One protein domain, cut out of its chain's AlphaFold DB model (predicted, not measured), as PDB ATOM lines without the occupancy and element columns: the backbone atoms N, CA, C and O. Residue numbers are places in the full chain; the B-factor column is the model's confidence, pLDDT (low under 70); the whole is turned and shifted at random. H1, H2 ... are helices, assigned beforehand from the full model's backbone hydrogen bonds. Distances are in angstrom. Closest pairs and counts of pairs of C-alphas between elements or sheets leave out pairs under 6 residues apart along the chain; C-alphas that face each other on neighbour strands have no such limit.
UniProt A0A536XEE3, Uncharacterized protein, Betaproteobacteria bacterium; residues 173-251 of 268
ATOM      1  N   ALA A 173     -15.900  -6.828  27.699       66.88
ATOM      2  CA  ALA A 173     -16.667  -8.008  28.110       66.88
ATOM      3  C   ALA A 173     -16.759  -9.085  27.017       66.88
ATOM      4  O   ALA A 173     -17.092 -10.232  27.312       66.88
ATOM      5  N   LEU A 174     -16.485  -8.737  25.753       70.50
ATOM      6  CA  LEU A 174     -16.580  -9.685  24.640       70.50
ATOM      7  C   LEU A 174     -15.625 -10.879  24.777       70.50
ATOM      8  O   LEU A 174     -16.121 -12.000  24.676       70.50
ATOM      9  N   PRO A 175     -14.313 -10.693  25.033       69.75
ATOM     10  CA  PRO A 175     -13.413 -11.818  25.267       69.75
ATOM     11  C   PRO A 175     -13.921 -12.758  26.365       69.75
ATOM     12  O   PRO A 175     -13.997 -13.960  26.143       69.75
ATOM     13  N   GLU A 176     -14.388 -12.221  27.496       70.06
ATOM     14  CA  GLU A 176     -14.917 -13.030  28.603       70.06
ATOM     15  C   GLU A 176     -16.224 -13.756  28.256       70.06
ATOM     16  O   GLU A 176     -16.503 -14.844  28.761       70.06
ATOM     17  N   LEU A 177     -17.094 -13.144  27.450       73.56
ATOM     18  CA  LEU A 177     -18.333 -13.775  26.991       73.56
ATOM     19  C   LEU A 177     -18.035 -14.921  26.024       73.56
ATOM     20  O   LEU A 177     -18.618 -15.998  26.159       73.56
ATOM     21  N   VAL A 178     -17.116 -14.697  25.084       78.62
ATOM     22  CA  VAL A 178     -16.658 -15.710  24.130       78.62
ATOM     23  C   VAL A 178     -15.978 -16.857  24.871       78.62
ATOM     24  O   VAL A 178     -16.364 -18.007  24.680       78.62
ATOM     25  N   GLU A 179     -15.062 -16.564  25.793       77.56
ATOM     26  CA  GLU A 179     -14.382 -17.574  26.606       77.56
ATOM     27  C   GLU A 179     -15.375 -18.409  27.425       77.56
ATOM     28  O   GLU A 179     -15.317 -19.639  27.408       77.56
ATOM     29  N   ARG A 180     -16.355 -17.775  28.084       80.44
ATOM     30  CA  ARG A 180     -17.410 -18.499  28.813       80.44
ATOM     31  C   ARG A 180     -18.247 -19.389  27.899       80.44
ATOM     32  O   ARG A 180     -18.564 -20.516  28.285       80.44
ATOM     33  N   ALA A 181     -18.609 -18.910  26.712       83.50
ATOM     34  CA  ALA A 181     -19.373 -19.691  25.744       83.50
ATOM     35  C   ALA A 181     -18.568 -20.895  25.227       83.50
ATOM     36  O   ALA A 181     -19.095 -22.005  25.158       83.50
ATOM     37  N   LEU A 182     -17.282 -20.701  24.927       84.25
ATOM     38  CA  LEU A 182     -16.373 -21.761  24.487       84.25
ATOM     39  C   LEU A 182     -16.079 -22.772  25.602       84.25
ATOM     40  O   LEU A 182     -16.028 -23.973  25.347       84.25
ATOM     41  N   SER A 183     -15.962 -22.315  26.848       85.00
ATOM     42  CA  SER A 183     -15.849 -23.182  28.020       85.00
ATOM     43  C   SER A 183     -17.088 -24.073  28.167       85.00
ATOM     44  O   SER A 183     -16.966 -25.294  28.259       85.00
ATOM     45  N   GLN A 184     -18.292 -23.495  28.081       88.62
ATOM     46  CA  GLN A 184     -19.542 -24.261  28.107       88.62
ATOM     47  C   GLN A 184     -19.645 -25.245  26.940       88.62
ATOM     48  O   GLN A 184     -20.051 -26.387  27.144       88.62
ATOM     49  N   ALA A 185     -19.249 -24.828  25.737       87.25
ATOM     50  CA  ALA A 185     -19.173 -25.684  24.560       87.25
ATOM     51  C   ALA A 185     -18.262 -26.898  24.789       87.25
ATOM     52  O   ALA A 185     -18.664 -28.034  24.538       87.25
ATOM     53  N   HIS A 186     -17.057 -26.666  25.312       87.94
ATOM     54  CA  HIS A 186     -16.112 -27.725  25.638       87.94
ATOM     55  C   HIS A 186     -16.682 -28.694  26.684       87.94
ATOM     56  O   HIS A 186     -16.625 -29.906  26.494       87.94
ATOM     57  N   THR A 187     -17.295 -28.180  27.757       90.56
ATOM     58  CA  THR A 187     -17.948 -29.008  28.782       90.56
ATOM     59  C   THR A 187     -19.111 -29.818  28.209       90.56
ATOM     60  O   THR A 187     -19.228 -31.010  28.490       90.56
ATOM     61  N   TYR A 188     -19.959 -29.203  27.380       91.44
ATOM     62  CA  TYR A 188     -21.084 -29.875  26.727       91.44
ATOM     63  C   TYR A 188     -20.620 -31.006  25.797       91.44
ATOM     64  O   TYR A 188     -21.278 -32.042  25.722       91.44
ATOM     65  N   CYS A 189     -19.470 -30.824  25.144       94.31
ATOM     66  CA  CYS A 189     -18.850 -31.777  24.226       94.31
ATOM     67  C   CYS A 189     -17.697 -32.590  24.848       94.31
ATOM     68  O   CYS A 189     -16.794 -33.045  24.135       94.31
ATOM     69  N   GLY A 190     -17.719 -32.786  26.170       91.00
ATOM     70  CA  GLY A 190     -16.763 -33.647  26.869       91.00
ATOM     71  C   GLY A 190     -16.787 -35.101  26.368       91.00
ATOM     72  O   GLY A 190     -17.742 -35.535  25.724       91.00
ATOM     73  N   ALA A 191     -15.738 -35.866  26.688       80.44
ATOM     74  CA  ALA A 191     -15.518 -37.225  26.173       80.44
ATOM     75  C   ALA A 191     -16.708 -38.180  26.390       80.44
ATOM     76  O   ALA A 191     -17.093 -38.904  25.476       80.44
ATOM     77  N   ASP A 192     -17.350 -38.124  27.557       79.44
ATOM     78  CA  ASP A 192     -18.522 -38.960  27.846       79.44
ATOM     79  C   ASP A 192     -19.797 -38.444  27.154       79.44
ATOM     80  O   ASP A 192     -20.700 -39.212  26.825       79.44
ATOM     81  N   ALA A 193     -19.877 -37.137  26.892       73.06
ATOM     82  CA  ALA A 193     -21.056 -36.495  26.317       73.06
ATOM     83  C   ALA A 193     -21.188 -36.733  24.804       73.06
ATOM     84  O   ALA A 193     -22.302 -36.781  24.285       73.06
ATOM     85  N   VAL A 194     -20.078 -36.936  24.089       83.94
ATOM     86  CA  VAL A 194     -20.081 -37.236  22.643       83.94
ATOM     87  C   VAL A 194     -20.444 -38.691  22.311       83.94
ATOM     88  O   VAL A 194     -20.557 -39.041  21.128       83.94
ATOM     89  N   ALA A 195     -20.632 -39.537  23.331       84.19
ATOM     90  CA  ALA A 195     -21.207 -40.875  23.189       84.19
ATOM     91  C   ALA A 195     -22.733 -40.831  22.979       84.19
ATOM     92  O   ALA A 195     -23.303 -41.751  22.389       84.19
ATOM     93  N   ASP A 196     -23.394 -39.753  23.416       89.75
ATOM     94  CA  ASP A 196     -24.807 -39.503  23.144       89.75
ATOM     95  C   ASP A 196     -25.014 -39.249  21.639       89.75
ATOM     96  O   ASP A 196     -24.437 -38.329  21.046       89.75
ATOM     97  N   ARG A 197     -25.860 -40.080  21.015       88.56
ATOM     98  CA  ARG A 197     -26.147 -40.043  19.574       88.56
ATOM     99  C   ARG A 197     -26.733 -38.699  19.133       88.56
ATOM    100  O   ARG A 197     -26.471 -38.287  18.007       88.56
ATOM    101  N   GLU A 198     -27.505 -38.029  19.985       90.31
ATOM    102  CA  GLU A 198     -28.130 -36.744  19.663       90.31
ATOM    103  C   GLU A 198     -27.138 -35.581  19.786       90.31
ATOM    104  O   GLU A 198     -27.164 -34.650  18.981       90.31
ATOM    105  N   ARG A 199     -26.204 -35.649  20.743       91.94
ATOM    106  CA  ARG A 199     -25.202 -34.590  20.968       91.94
ATOM    107  C   ARG A 199     -24.047 -34.641  19.982       91.94
ATOM    108  O   ARG A 199     -23.530 -33.601  19.579       91.94
ATOM    109  N   ARG A 200     -23.651 -35.846  19.571       92.94
ATOM    110  CA  ARG A 200     -22.522 -36.082  18.666       92.94
ATOM    111  C   ARG A 200     -22.538 -35.220  17.387       92.94
ATOM    112  O   ARG A 200     -21.504 -34.613  17.109       92.94
ATOM    113  N   PRO A 201     -23.644 -35.090  16.620       93.31
ATOM    114  CA  PRO A 201     -23.665 -34.222  15.437       93.31
ATOM    115  C   PRO A 201     -23.531 -32.726  15.771       93.31
ATOM    116  O   PRO A 201     -22.890 -31.999  15.016       93.31
ATOM    117  N   ILE A 202     -24.073 -32.268  16.907       93.44
ATOM    118  CA  ILE A 202     -23.947 -30.872  17.363       93.44
ATOM    119  C   ILE A 202     -22.480 -30.565  17.679       93.44
ATOM    120  O   ILE A 202     -21.923 -29.594  17.170       93.44
ATOM    121  N   CYS A 203     -21.832 -31.440  18.449       95.44
ATOM    122  CA  CYS A 203     -20.413 -31.315  18.769       95.44
ATOM    123  C   CYS A 203     -19.526 -31.396  17.523       95.44
ATOM    124  O   CYS A 203     -18.546 -30.662  17.430       95.44
ATOM    125  N   GLY A 204     -19.895 -32.222  16.537       94.00
ATOM    126  CA  GLY A 204     -19.233 -32.260  15.233       94.00
ATOM    127  C   GLY A 204     -19.291 -30.917  14.513       94.00
ATOM    128  O   GLY A 204     -18.254 -30.376  14.144       94.00
ATOM    129  N   ALA A 205     -20.483 -30.333  14.376       92.69
ATOM    130  CA  ALA A 205     -20.647 -29.033  13.730       92.69
ATOM    131  C   ALA A 205     -19.884 -27.911  14.458       92.69
ATOM    132  O   ALA A 205     -19.301 -27.039  13.814       92.69
ATOM    133  N   MET A 206     -19.860 -27.941  15.793       90.94
ATOM    134  CA  MET A 206     -19.113 -26.974  16.597       90.94
ATOM    135  C   MET A 206     -17.602 -27.115  16.417       90.94
ATOM    136  O   MET A 206     -16.932 -26.107  16.199       90.94
ATOM    137  N   ALA A 207     -17.074 -28.340  16.468       94.12
ATOM    138  CA  ALA A 207     -15.656 -28.592  16.245       94.12
ATOM    139  C   ALA A 207     -15.237 -28.135  14.845       94.12
ATOM    140  O   ALA A 207     -14.273 -27.388  14.719       94.12
ATOM    141  N   GLU A 208     -16.003 -28.497  13.810       93.94
ATOM    142  CA  GLU A 208     -15.744 -28.064  12.432       93.94
ATOM    143  C   GLU A 208     -15.762 -26.538  12.298       93.94
ATOM    144  O   GLU A 208     -14.884 -25.957  11.664       93.94
ATOM    145  N   MET A 209     -16.728 -25.858  12.922       89.38
ATOM    146  CA  MET A 209     -16.795 -24.397  12.913       89.38
ATOM    147  C   MET A 209     -15.552 -23.772  13.556       89.38
ATOM    148  O   MET A 209     -14.943 -22.893  12.951       89.38
ATOM    149  N   LEU A 210     -15.153 -24.247  14.738       88.38
ATOM    150  CA  LEU A 210     -14.003 -23.708  15.464       88.38
ATOM    151  C   LEU A 210     -12.700 -23.916  14.697       88.38
ATOM    152  O   LEU A 210     -11.912 -22.982  14.597       88.38
ATOM    153  N   VAL A 211     -12.488 -25.094  14.105       91.19
ATOM    154  CA  VAL A 211     -11.238 -25.366  13.382       91.19
ATOM    155  C   VAL A 211     -11.180 -24.721  12.000       91.19
ATOM    156  O   VAL A 211     -10.101 -24.391  11.538       91.19
ATOM    157  N   SER A 212     -12.322 -24.514  11.337       85.19
ATOM    158  CA  SER A 212     -12.347 -23.924   9.988       85.19
ATOM    159  C   SER A 212     -12.500 -22.404   9.967       85.19
ATOM    160  O   SER A 212     -12.254 -21.785   8.932       85.19
ATOM    161  N   ARG A 213     -12.971 -21.790  11.061       80.12
ATOM    162  CA  ARG A 213     -13.325 -20.358  11.082       80.12
ATOM    163  C   ARG A 213     -12.648 -19.543  12.173       80.12
ATOM    164  O   ARG A 213     -12.758 -18.316  12.127       80.12
ATOM    165  N   SER A 214     -12.001 -20.175  13.150       75.06
ATOM    166  CA  SER A 214     -11.289 -19.441  14.194       75.06
ATOM    167  C   SER A 214      -9.990 -18.842  13.663       75.06
ATOM    168  O   SER A 214      -9.257 -19.478  12.918       75.06
ATOM    169  N   SER A 215      -9.681 -17.625  14.105       73.56
ATOM    170  CA  SER A 215      -8.360 -17.003  13.962       73.56
ATOM    171  C   SER A 215      -7.610 -16.902  15.299       73.56
ATOM    172  O   SER A 215      -6.601 -16.212  15.392       73.56
ATOM    173  N   SER A 216      -8.136 -17.527  16.355       78.25
ATOM    174  CA  SER A 216      -7.598 -17.532  17.717       78.25
ATOM    175  C   SER A 216      -7.018 -18.908  18.030       78.25
ATOM    176  O   SER A 216      -7.717 -19.919  17.917       78.25
ATOM    177  N   ALA A 217      -5.757 -18.945  18.474       83.94
ATOM    178  CA  ALA A 217      -5.102 -20.179  18.906       83.94
ATOM    179  C   ALA A 217      -5.853 -20.855  20.067       83.94
ATOM    180  O   ALA A 217      -5.933 -22.082  20.125       83.94
ATOM    181  N   ALA A 218      -6.435 -20.075  20.982       82.62
ATOM    182  CA  ALA A 218      -7.202 -20.615  22.103       82.62
ATOM    183  C   ALA A 218      -8.489 -21.305  21.616       82.62
ATOM    184  O   ALA A 218      -8.754 -22.455  21.969       82.62
ATOM    185  N   ASP A 219      -9.242 -20.643  20.738       83.44
ATOM    186  CA  ASP A 219     -10.530 -21.139  20.244       83.44
ATOM    187  C   ASP A 219     -10.336 -22.342  19.300       83.44
ATOM    188  O   ASP A 219     -11.100 -23.309  19.351       83.44
ATOM    189  N   LEU A 220      -9.268 -22.322  18.485       88.81
ATOM    190  CA  LEU A 220      -8.847 -23.465  17.667       88.81
ATOM    191  C   LEU A 220      -8.517 -24.676  18.555       88.81
ATOM    192  O   LEU A 220      -8.928 -25.798  18.257       88.81
ATOM    193  N   GLY A 221      -7.854 -24.440  19.691       88.94
ATOM    194  CA  GLY A 221      -7.569 -25.454  20.708       88.94
ATOM    195  C   GLY A 221      -8.815 -26.129  21.275       88.94
ATOM    196  O   GLY A 221      -8.833 -27.346  21.465       88.94
ATOM    197  N   VAL A 222      -9.888 -25.365  21.498       90.88
ATOM    198  CA  VAL A 222     -11.179 -25.924  21.923       90.88
ATOM    199  C   VAL A 222     -11.767 -26.823  20.830       90.88
ATOM    200  O   VAL A 222     -12.213 -27.933  21.126       90.88
ATOM    201  N   GLY A 223     -11.717 -26.394  19.564       91.38
ATOM    202  CA  GLY A 223     -12.149 -27.206  18.420       91.38
ATOM    203  C   GLY A 223     -11.383 -28.527  18.304       91.38
ATOM    204  O   GLY A 223     -11.996 -29.586  18.165       91.38
ATOM    205  N   LEU A 224     -10.055 -28.479  18.457       94.31
ATOM    206  CA  LEU A 224      -9.160 -29.640  18.520       94.31
ATOM    207  C   LEU A 224      -9.533 -30.612  19.649       94.31
ATOM    208  O   LEU A 224      -9.589 -31.824  19.432       94.31
ATOM    209  N   ALA A 225      -9.809 -30.097  20.851       93.25
ATOM    210  CA  ALA A 225     -10.198 -30.915  21.998       93.25
ATOM    211  C   ALA A 225     -11.532 -31.642  21.757       93.25
ATOM    212  O   ALA A 225     -11.639 -32.845  22.008       93.25
ATOM    213  N   ILE A 226     -12.527 -30.947  21.197       94.38
ATOM    214  CA  ILE A 226     -13.814 -31.557  20.834       94.38
ATOM    215  C   ILE A 226     -13.625 -32.593  19.716       94.38
ATOM    216  O   ILE A 226     -14.149 -33.703  19.810       94.38
ATOM    217  N   GLY A 227     -12.841 -32.271  18.686       94.00
ATOM    218  CA  GLY A 227     -12.514 -33.182  17.586       94.00
ATOM    219  C   GLY A 227     -11.857 -34.481  18.056       94.00
ATOM    220  O   GLY A 227     -12.222 -35.573  17.613       94.00
ATOM    221  N   ARG A 228     -10.952 -34.387  19.036       94.62
ATOM    222  CA  ARG A 228     -10.325 -35.548  19.677       94.62
ATOM    223  C   ARG A 228     -11.346 -36.426  20.400       94.62
ATOM    224  O   ARG A 228     -11.324 -37.639  20.219       94.62
ATOM    225  N   ASN A 229     -12.274 -35.829  21.151       94.38
ATOM    226  CA  ASN A 229     -13.360 -36.569  21.807       94.38
ATOM    227  C   ASN A 229     -14.265 -37.273  20.780       94.38
ATOM    228  O   ASN A 229     -14.726 -38.391  21.002       94.38
ATOM    229  N   LEU A 230     -14.496 -36.643  19.625       94.06
ATOM    230  CA  LEU A 230     -15.260 -37.228  18.522       94.06
ATOM    231  C   LEU A 230     -14.517 -38.369  17.809       94.06
ATOM    232  O   LEU A 230     -15.157 -39.115  17.063       94.06
ATOM    233  N   GLY A 231     -13.218 -38.545  18.057       93.12
ATOM    234  CA  GLY A 231     -12.392 -39.569  17.423       93.12
ATOM    235  C   GLY A 231     -11.939 -39.190  16.016       93.12
ATOM    236  O   GLY A 231     -11.889 -40.058  15.148       93.12
ATOM    237  N   TRP A 232     -11.661 -37.905  15.766       95.12
ATOM    238  CA  TRP A 232     -10.963 -37.487  14.547       95.12
ATOM    239  C   TRP A 232      -9.612 -38.190  14.410       95.12
ATOM    240  O   TRP A 232      -8.987 -38.575  15.401       95.12
ATOM    241  N   ASP A 233      -9.185 -38.370  13.163       96.81
ATOM    242  CA  ASP A 233      -7.932 -39.032  12.847       96.81
ATOM    243  C   ASP A 233      -6.722 -38.247  13.381       96.81
ATOM    244  O   ASP A 233      -6.745 -37.022  13.521       96.81
ATOM    245  N   VAL A 234      -5.661 -38.981  13.727       93.81
ATOM    246  CA  VAL A 234      -4.474 -38.408  14.382       93.81
ATOM    247  C   VAL A 234      -3.746 -37.437  13.454       93.81
ATOM    248  O   VAL A 234      -3.328 -36.379  13.910       93.81
ATOM    249  N   GLU A 235      -3.665 -37.745  12.158       95.31
ATOM    250  CA  GLU A 235      -3.000 -36.899  11.157       95.31
ATOM    251  C   GLU A 235      -3.674 -35.522  11.047       95.31
ATOM    252  O   GLU A 235      -3.009 -34.485  11.102       95.31
ATOM    253  N   ARG A 236      -5.011 -35.486  11.002       95.00
ATOM    254  CA  ARG A 236      -5.804 -34.256  11.046       95.00
ATOM    255  C   ARG A 236      -5.567 -33.468  12.330       95.00
ATOM    256  O   ARG A 236      -5.444 -32.245  12.276       95.00
ATOM    257  N   LEU A 237      -5.538 -34.139  13.482       95.38
ATOM    258  CA  LEU A 237      -5.304 -33.475  14.768       95.38
ATOM    259  C   LEU A 237      -3.895 -32.871  14.846       95.38
ATOM    260  O   LEU A 237      -3.748 -31.762  15.353       95.38
ATOM    261  N   GLU A 238      -2.879 -33.557  14.325       95.25
ATOM    262  CA  GLU A 238      -1.501 -33.056  14.267       95.25
ATOM    263  C   GLU A 238      -1.369 -31.843  13.340       95.25
ATOM    264  O   GLU A 238      -0.758 -30.842  13.725       95.25
ATOM    265  N   ALA A 239      -1.995 -31.887  12.160       92.81
ATOM    266  CA  ALA A 239      -2.009 -30.762  11.227       92.81
ATOM    267  C   ALA A 239      -2.635 -29.504  11.857       92.81
ATOM    268  O   ALA A 239      -2.046 -28.423  11.818       92.81
ATOM    269  N   LEU A 240      -3.792 -29.653  12.509       93.19
ATOM    270  CA  LEU A 240      -4.475 -28.555  13.202       93.19
ATOM    271  C   LEU A 240      -3.703 -28.062  14.441       93.19
ATOM    272  O   LEU A 240      -3.718 -26.873  14.750       93.19
ATOM    273  N   GLN A 241      -2.996 -28.946  15.153       91.75
ATOM    274  CA  GLN A 241      -2.148 -28.559  16.285       91.75
ATOM    275  C   GLN A 241      -0.955 -27.711  15.830       91.75
ATOM    276  O   GLN A 241      -0.584 -26.749  16.504       91.75
ATOM    277  N   HIS A 242      -0.356 -28.046  14.686       91.25
ATOM    278  CA  HIS A 242       0.707 -27.236  14.101       91.25
ATOM    279  C   HIS A 242       0.202 -25.827  13.757       91.25
ATOM    280  O   HIS A 242       0.891 -24.841  14.028       91.25
ATOM    281  N   GLU A 243      -1.003 -25.710  13.197       88.19
ATOM    282  CA  GLU A 243      -1.642 -24.414  12.945       88.19
ATOM    283  C   GLU A 243      -1.876 -23.632  14.246       88.19
ATOM    284  O   GLU A 243      -1.537 -22.452  14.336       88.19
ATOM    285  N   GLN A 244      -2.360 -24.301  15.295       88.94
ATOM    286  CA  GLN A 244      -2.549 -23.689  16.609       88.94
ATOM    287  C   GLN A 244      -1.251 -23.107  17.183       88.94
ATOM    288  O   GLN A 244      -1.252 -21.983  17.689       88.94
ATOM    289  N   ASN A 245      -0.148 -23.851  17.093       86.19
ATOM    290  CA  ASN A 245       1.155 -23.401  17.580       86.19
ATOM    291  C   ASN A 245       1.642 -22.176  16.794       86.19
ATOM    292  O   ASN A 245       2.080 -21.197  17.396       86.19
ATOM    293  N   ALA A 246       1.478 -22.189  15.466       85.38
ATOM    294  CA  ALA A 246       1.836 -21.060  14.612       85.38
ATOM    295  C   ALA A 246       1.040 -19.786  14.965       85.38
ATOM    296  O   ALA A 246       1.604 -18.691  15.005       85.38
ATOM    297  N   LEU A 247      -0.253 -19.915  15.285       80.81
ATOM    298  CA  LEU A 247      -1.076 -18.795  15.758       80.81
ATOM    299  C   LEU A 247      -0.655 -18.306  17.158       80.81
ATOM    300  O   LEU A 247      -0.731 -17.110  17.437       80.81
ATOM    301  N   GLY A 248      -0.205 -19.208  18.035       70.25
ATOM    302  CA  GLY A 248       0.253 -18.883  19.390       70.25
ATOM    303  C   GLY A 248       1.570 -18.101  19.423       70.25
ATOM    304  O   GLY A 248       1.710 -17.167  20.210       70.25
ATOM    305  N   GLU A 249       2.509 -18.423  18.532       65.69
ATOM    306  CA  GLU A 249       3.810 -17.745  18.429       65.69
ATOM    307  C   GLU A 249       3.698 -16.320  17.847       65.69
ATOM    308  O   GLU A 249       4.519 -15.456  18.156       65.69
ATOM    309  N   GLY A 250       2.646 -16.034  17.069       52.50
ATOM    310  CA  GLY A 250       2.322 -14.693  16.558       52.50
ATOM    311  C   GLY A 250       1.372 -13.868  17.444       52.50
ATOM    312  O   GLY A 250       1.083 -12.712  17.131       52.50
ATOM    313  N   GLY A 251       0.870 -14.446  18.541       47.59
ATOM    314  CA  GLY A 251      -0.256 -13.947  19.341       47.59
ATOM    315  C   GLY A 251       0.087 -12.945  20.447       47.59
ATOM    316  O   GLY A 251      -0.642 -12.850  21.435       47.59
TER     317      GLY A 251
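This is residues 173 to 251 of the 268 residues of an uncharacterized protein of Betaproteobacteria bacterium (UniProt A0A536XEE3). Three helices, H1, H3 and H4, lie side by side in a flat, staggered layer with H3 in the middle, and H2 packs on one face of that layer over H3. H1 meets H3 through residues 182 to 186 alone, and H1 and H4, on the two sides of H3, are apart. The printed part has 79 residues with four named helices, in the order H1, H2, H3, H4, and no named strand; the class is all helix. It is compact, with a radius of gyration of the C-alphas of 12.4 A, and spans 38 by 35 by 17 A.

Find C-alpha 173 at (-16.667, -8.008, 28.110); from there H1, residues 173 to 188, runs 22.4 A. Look next at C-alpha 199, at (-25.202, -34.590, 20.968), where H2, residues 199 to 213, begins its 21.0 A. H3, residues 217 to 230, measures 19.8 A. H4, residues 234 to 249, runs 22.6 A to C-alpha 249 at (3.810, -17.745, 18.429).

Start at H3, the hub, which touches the three other helices. H1 and H3 run the same way at a shallow tilt of 12 degrees, closest at the C-alphas of His 186 and Val 222, 6.4 A apart. H2 and H3 form a hairpin, running opposite ways at a shallow tilt of 33 degrees, only just short of steep; their closest C-alphas, of Ala 207 and Gly 223, are 4.4 A apart. H3 and H4 form another hairpin at 14 degrees, with the C-alphas of Ala 217 and Gln 244 closest at 4.9 A. H1, H2 and H3 make an up and down bundle, each running against the one before. H1 and H2 are near each other, while H1 and H4 are apart. In H1, H2, H3 and H4 every O i to N i+4 pair is within hydrogen-bond range.

The C-alphas of Arg 197 and Gly 250 are the two farthest apart, at 38.2 A. The printed part has no cut and no long link. Its mean pLDDT is 86.1; residues 173, 175 and 249 to 251 are under 70.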